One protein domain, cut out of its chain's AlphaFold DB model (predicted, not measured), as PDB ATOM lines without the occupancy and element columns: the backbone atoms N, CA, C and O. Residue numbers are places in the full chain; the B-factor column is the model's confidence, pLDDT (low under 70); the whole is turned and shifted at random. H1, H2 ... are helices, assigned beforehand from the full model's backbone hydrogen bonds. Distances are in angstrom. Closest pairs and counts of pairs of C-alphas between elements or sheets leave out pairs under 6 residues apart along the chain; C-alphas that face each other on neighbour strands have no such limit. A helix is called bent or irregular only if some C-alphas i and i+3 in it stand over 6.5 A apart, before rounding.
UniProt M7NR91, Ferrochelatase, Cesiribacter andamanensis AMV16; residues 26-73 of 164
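This is residues 26 to 73 of the 164 residues of the protein "Ferrochelatase" of Cesiribacter andamanensis AMV16 (UniProt M7NR91). A long bent helix, H2, makes the length of the model, and the shorter helix H1 packs across its bend, touching both of its arms. A loop, residues 37 to 45, leads from H1 round to the far end of arm H2a, and arm H2b carries the length on past H1 to the other end. The printed part has 48 residues, with two named helices, H1 then H2, and no named strand; the class is all helix. The whole is only just compact, close to loose, with a radius of gyration of the C-alphas of 11.2 A, and elongated, with spans of 34 by 19 by 13 A.

H1, residues 26 to 36, begins at C-alpha 26 (500.472, 572.597, 393.560) and measures 15.2 A from first to last C-alpha. H2, residues 46 to 71, was assigned by its hydrogen bonds as one helix, but it is bent: C-alphas 55 and 58 are 7.0 A apart. Its arm H2a, residues 46 to 55, begins at C-alpha 46 (511.512, 554.512, 386.285) and measures 13.5 A. Its arm H2b, residues 58 to 71, measures 19.7 A and ends at C-alpha 71 (484.925, 574.322, 386.776). H2b is itself irregular, with C-alphas 60 and 63 6.9 A apart.

H1 and H2a form a helical hairpin, opposite ways at a shallow tilt of 26 degrees. They only just touch, with 3 pairs of C-alphas within 8 A; the closest are those of Arg 33 and Val 53, 6.4 A apart. H1 touches H2b with 11 such pairs, the closest C-alphas being those of Arg 29 and Ala 62, 5.0 A apart. These two run opposite ways at a steep tilt of 67 degrees. H2a and H2b are near each other, at a steep tilt of 60 degrees. In H1 and H2a every O i to N i+4 pair is within hydrogen-bond range; in H2b 8 of 10 are.

The two C-alphas farthest apart are those of Pro 45 and Lys 71, at 34.5 A. The printed part has no cut, and the link from H1 to H2, 9 residues, is short. The mean pLDDT of the printed part is 86.9, and no printed residue is under 70.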
ATOM      1  N   PRO A  26     499.577 573.492 392.830       88.69
ATOM      2  CA  PRO A  26     500.472 572.597 393.560       88.69
ATOM      3  C   PRO A  26     499.857 571.231 393.891       88.69
ATOM      4  O   PRO A  26     500.549 570.223 393.730       88.69
ATOM      5  N   ASP A  27     498.582 571.191 394.278       87.88
ATOM      6  CA  ASP A  27     497.884 569.966 394.687       87.88
ATOM      7  C   ASP A  27     497.510 569.115 393.476       87.88
ATOM      8  O   ASP A  27     497.752 567.908 393.450       87.88
ATOM      9  N   VAL A  28     497.045 569.758 392.404       87.75
ATOM     10  CA  VAL A  28     496.806 569.096 391.113       87.75
ATOM     11  C   VAL A  28     498.104 568.512 390.559       87.75
ATOM     12  O   VAL A  28     498.135 567.379 390.082       87.75
ATOM     13  N   ARG A  29     499.213 569.247 390.668       88.00
ATOM     14  CA  ARG A  29     500.538 568.767 390.263       88.00
ATOM     15  C   ARG A  29     500.993 567.573 391.102       88.00
ATOM     16  O   ARG A  29     501.576 566.646 390.543       88.00
ATOM     17  N   ARG A  30     500.747 567.580 392.415       88.81
ATOM     18  CA  ARG A  30     501.046 566.446 393.302       88.81
ATOM     19  C   ARG A  30     500.235 565.214 392.897       88.81
ATOM     20  O   ARG A  30     500.830 564.163 392.681       88.81
ATOM     21  N   TYR A  31     498.928 565.372 392.695       89.12
ATOM     22  CA  TYR A  31     498.050 564.310 392.205       89.12
ATOM     23  C   TYR A  31     498.538 563.733 390.869       89.12
ATOM     24  O   TYR A  31     498.709 562.523 390.743       89.12
ATOM     25  N   LEU A  32     498.836 564.587 389.882       87.69
ATOM     26  CA  LEU A  32     499.323 564.146 388.571       87.69
ATOM     27  C   LEU A  32     500.659 563.406 388.664       87.69
ATOM     28  O   LEU A  32     500.864 562.432 387.943       87.69
ATOM     29  N   ARG A  33     501.567 563.841 389.546       87.94
ATOM     30  CA  ARG A  33     502.826 563.128 389.790       87.94
ATOM     31  C   ARG A  33     502.572 561.746 390.373       87.94
ATOM     32  O   ARG A  33     503.093 560.784 389.829       87.94
ATOM     33  N   GLU A  34     501.766 561.635 391.427       87.25
ATOM     34  CA  GLU A  34     501.428 560.342 392.043       87.25
ATOM     35  C   GLU A  34     500.747 559.398 391.035       87.25
ATOM     36  O   GLU A  34     501.122 558.231 390.933       87.25
ATOM     37  N   PHE A  35     499.815 559.922 390.233       87.81
ATOM     38  CA  PHE A  35     499.086 559.169 389.214       87.81
ATOM     39  C   PHE A  35     499.989 558.665 388.079       87.81
ATOM     40  O   PHE A  35     499.959 557.486 387.733       87.81
ATOM     41  N   LEU A  36     500.805 559.548 387.491       86.94
ATOM     42  CA  LEU A  36     501.620 559.230 386.313       86.94
ATOM     43  C   LEU A  36     502.930 558.513 386.656       86.94
ATOM     44  O   LEU A  36     503.518 557.875 385.788       86.94
ATOM     45  N   MET A  37     503.408 558.607 387.900       85.31
ATOM     46  CA  MET A  37     504.584 557.857 388.356       85.31
ATOM     47  C   MET A  37     504.294 556.372 388.592       85.31
ATOM     48  O   MET A  37     505.243 555.589 388.713       85.31
ATOM     49  N   ASP A  38     503.021 555.972 388.645       85.00
ATOM     50  CA  ASP A  38     502.630 554.573 388.782       85.00
ATOM     51  C   ASP A  38     502.956 553.797 387.494       85.00
ATOM     52  O   ASP A  38     502.484 554.117 386.401       85.00
ATOM     53  N   ALA A  39     503.749 552.732 387.636       80.75
ATOM     54  CA  ALA A  39     504.143 551.863 386.525       80.75
ATOM     55  C   ALA A  39     502.957 551.181 385.833       80.75
ATOM     56  O   ALA A  39     503.076 550.748 384.695       80.75
ATOM     57  N   ARG A  40     501.802 551.108 386.502       77.94
ATOM     58  CA  ARG A  40     500.563 550.563 385.936       77.94
ATOM     59  C   ARG A  40     499.844 551.545 385.007       77.94
ATOM     60  O   ARG A  40     498.901 551.141 384.338       77.94
ATOM     61  N   VAL A  41     500.232 552.823 385.017       81.69
ATOM     62  CA  VAL A  41     499.666 553.872 384.153       81.69
ATOM     63  C   VAL A  41     500.596 554.153 382.976       81.69
ATOM     64  O   VAL A  41     500.124 554.285 381.850       81.69
ATOM     65  N   ILE A  42     501.908 554.228 383.226       80.19
ATOM     66  CA  ILE A  42     502.926 554.462 382.195       80.19
ATOM     67  C   ILE A  42     503.974 553.346 382.235       80.19
ATOM     68  O   ILE A  42     504.791 553.277 383.164       80.19
ATOM     69  N   ASP A  43     503.994 552.540 381.174       83.31
ATOM     70  CA  ASP A  43     504.935 551.435 380.962       83.31
ATOM     71  C   ASP A  43     506.273 551.932 380.378       83.31
ATOM     72  O   ASP A  43     506.649 551.670 379.240       83.31
ATOM     73  N   ILE A  44     506.962 552.776 381.147       85.12
ATOM     74  CA  ILE A  44     508.292 553.319 380.836       85.12
ATOM     75  C   ILE A  44     509.201 553.045 382.046       85.12
ATOM     76  O   ILE A  44     508.732 553.165 383.184       85.12
ATOM     77  N   PRO A  45     510.498 552.725 381.859       87.81
ATOM     78  CA  PRO A  45     511.444 552.568 382.962       87.81
ATOM     79  C   PRO A  45     511.446 553.769 383.917       87.81
ATOM     80  O   PRO A  45     511.354 554.921 383.487       87.81
ATOM     81  N   TYR A  46     511.595 553.503 385.220       87.50
ATOM     82  CA  TYR A  46     511.512 554.512 386.285       87.50
ATOM     83  C   TYR A  46     512.292 555.819 386.027       87.50
ATOM     84  O   TYR A  46     511.676 556.873 386.181       87.50
ATOM     85  N   PRO A  47     513.579 555.815 385.613       88.19
ATOM     86  CA  PRO A  47     514.319 557.066 385.417       88.19
ATOM     87  C   PRO A  47     513.731 557.922 384.287       88.19
ATOM     88  O   PRO A  47     513.535 559.127 384.454       88.19
ATOM     89  N   ASN A  48     513.352 557.293 383.174       89.00
ATOM     90  CA  ASN A  48     512.749 557.977 382.031       89.00
ATOM     91  C   ASN A  48     511.356 558.509 382.392       89.00
ATOM     92  O   ASN A  48     511.017 559.646 382.064       89.00
ATOM     93  N   ARG A  49     510.567 557.720 383.133       90.06
ATOM     94  CA  ARG A  49     509.258 558.143 383.642       90.06
ATOM     95  C   ARG A  49     509.387 559.313 384.612       90.06
ATOM     96  O   ARG A  49     508.628 560.270 384.503       90.06
ATOM     97  N   PHE A  50     510.362 559.275 385.515       88.75
ATOM     98  CA  PHE A  50     510.606 560.353 386.466       88.75
ATOM     99  C   PHE A  50     510.940 561.668 385.757       88.75
ATOM    100  O   PHE A  50     510.324 562.688 386.070       88.75
ATOM    101  N   ALA A  51     511.858 561.640 384.785       89.75
ATOM    102  CA  ALA A  51     512.242 562.819 384.012       89.75
ATOM    103  C   ALA A  51     511.064 563.376 383.197       89.75
ATOM    104  O   ALA A  51     510.791 564.576 383.238       89.75
ATOM    105  N   LEU A  52     510.308 562.505 382.524       88.06
ATOM    106  CA  LEU A  52     509.151 562.898 381.724       88.06
ATOM    107  C   LEU A  52     508.034 563.504 382.586       88.06
ATOM    108  O   LEU A  52     507.510 564.575 382.274       88.06
ATOM    109  N   VAL A  53     507.671 562.839 383.685       87.81
ATOM    110  CA  VAL A  53     506.566 563.267 384.549       87.81
ATOM    111  C   VAL A  53     506.934 564.528 385.322       87.81
ATOM    112  O   VAL A  53     506.149 565.474 385.332       87.81
ATOM    113  N   ASN A  54     508.112 564.584 385.949       88.31
ATOM    114  CA  ASN A  54     508.492 565.730 386.779       88.31
ATOM    115  C   ASN A  54     509.013 566.920 385.974       88.31
ATOM    116  O   ASN A  54     508.807 568.051 386.414       88.31
ATOM    117  N   GLY A  55     509.653 566.676 384.828       84.75
ATOM    118  CA  GLY A  55     510.237 567.716 383.982       84.75
ATOM    119  C   GLY A  55     509.268 568.302 382.958       84.75
ATOM    120  O   GLY A  55     509.319 569.502 382.705       84.75
ATOM    121  N   ILE A  56     508.363 567.493 382.392       86.38
ATOM    122  CA  ILE A  56     507.512 567.920 381.268       86.38
ATOM    123  C   ILE A  56     506.024 567.812 381.618       86.38
ATOM    124  O   ILE A  56     505.297 568.796 381.578       86.38
ATOM    125  N   ILE A  57     505.512 566.645 382.006       86.19
ATOM    126  CA  ILE A  57     504.049 566.489 382.086       86.19
ATOM    127  C   ILE A  57     503.457 567.277 383.260       86.19
ATOM    128  O   ILE A  57     502.524 568.055 383.072       86.19
ATOM    129  N   ALA A  58     503.983 567.106 384.471       87.50
ATOM    130  CA  ALA A  58     503.438 567.748 385.661       87.50
ATOM    131  C   ALA A  58     503.492 569.292 385.609       87.50
ATOM    132  O   ALA A  58     502.457 569.898 385.875       87.50
ATOM    133  N   PRO A  59     504.613 569.961 385.262       86.75
ATOM    134  CA  PRO A  59     504.651 571.426 385.239       86.75
ATOM    135  C   PRO A  59     503.803 572.037 384.114       86.75
ATOM    136  O   PRO A  59     503.127 573.034 384.349       86.75
ATOM    137  N   PHE A  60     503.775 571.431 382.922       87.75
ATOM    138  CA  PHE A  60     503.029 571.990 381.788       87.75
ATOM    139  C   PHE A  60     501.527 571.672 381.841       87.75
ATOM    140  O   PHE A  60     500.706 572.474 381.388       87.75
ATOM    141  N   ARG A  61     501.139 570.507 382.381       88.94
ATOM    142  CA  ARG A  61     499.739 570.049 382.392       88.94
ATOM    143  C   ARG A  61     498.978 570.449 383.652       88.94
ATOM    144  O   ARG A  61     497.780 570.697 383.552       88.94
ATOM    145  N   ALA A  62     499.645 570.562 384.805       86.81
ATOM    146  CA  ALA A  62     498.991 570.935 386.061       86.81
ATOM    147  C   ALA A  62     498.145 572.220 385.990       86.81
ATOM    148  O   ALA A  62     497.007 572.151 386.443       86.81
ATOM    149  N   PRO A  63     498.604 573.353 385.415       87.06
ATOM    150  CA  PRO A  63     497.782 574.566 385.374       87.06
ATOM    151  C   PRO A  63     496.528 574.395 384.506       87.06
ATOM    152  O   PRO A  63     495.445 574.813 384.901       87.06
ATOM    153  N   LYS A  64     496.646 573.708 383.361       88.94
ATOM    154  CA  LYS A  64     495.498 573.419 382.487       88.94
ATOM    155  C   LYS A  64     494.485 572.508 383.180       88.94
ATOM    156  O   LYS A  64     493.294 572.778 383.150       88.94
ATOM    157  N   SER A  65     494.959 571.445 383.830       86.50
ATOM    158  CA  SER A  65     494.093 570.535 384.582       86.50
ATOM    159  C   SER A  65     493.448 571.210 385.788       86.50
ATOM    160  O   SER A  65     492.283 570.945 386.056       86.50
ATOM    161  N   ALA A  66     494.168 572.085 386.494       88.50
ATOM    162  CA  ALA A  66     493.635 572.819 387.638       88.50
ATOM    163  C   ALA A  66     492.416 573.664 387.257       88.50
ATOM    164  O   ALA A  66     491.412 573.621 387.958       88.50
ATOM    165  N   HIS A  67     492.464 574.331 386.103       88.94
ATOM    166  CA  HIS A  67     491.335 575.110 385.606       88.94
ATOM    167  C   HIS A  67     490.111 574.244 385.259       88.94
ATOM    168  O   HIS A  67     488.975 574.633 385.511       88.94
ATOM    169  N   GLU A  68     490.310 573.031 384.735       87.88
ATOM    170  CA  GLU A  68     489.192 572.100 384.522       87.88
ATOM    171  C   GLU A  68     488.620 571.566 385.844       87.88
ATOM    172  O   GLU A  68     487.404 571.454 385.993       87.88
ATOM    173  N   TYR A  69     489.477 571.283 386.830       86.38
ATOM    174  CA  TYR A  69     489.022 570.904 388.171       86.38
ATOM    175  C   TYR A  69     488.257 572.036 388.859       86.38
ATOM    176  O   TYR A  69     487.294 571.753 389.562       86.38
ATOM    177  N   GLU A  70     488.647 573.290 388.635       87.62
ATOM    178  CA  GLU A  70     487.968 574.479 389.154       87.62
ATOM    179  C   GLU A  70     486.528 574.590 388.644       87.62
ATOM    180  O   GLU A  70     485.622 574.818 389.440       87.62
ATOM    181  N   LYS A  71     486.284 574.322 387.354       88.00
ATOM    182  CA  LYS A  71     484.925 574.322 386.776       88.00
ATOM    183  C   LYS A  71     483.999 573.285 387.412       88.00
ATOM    184  O   LYS A  71     482.791 573.489 387.468       88.00
ATOM    185  N   LEU A  72     484.559 572.160 387.849       85.62
ATOM    186  CA  LEU A  72     483.820 571.061 388.475       85.62
ATOM    187  C   LEU A  72     483.803 571.158 390.005       85.62
ATOM    188  O   LEU A  72     483.199 570.313 390.667       85.62
ATOM    189  N   TRP A  73     484.491 572.144 390.578       89.00
ATOM    190  CA  TRP A  73     484.645 572.262 392.016       89.00
ATOM    191  C   TRP A  73     483.373 572.805 392.646       89.00
ATOM    192  O   TRP A  73     482.886 573.871 392.275       89.00
TER     193      TRP A  73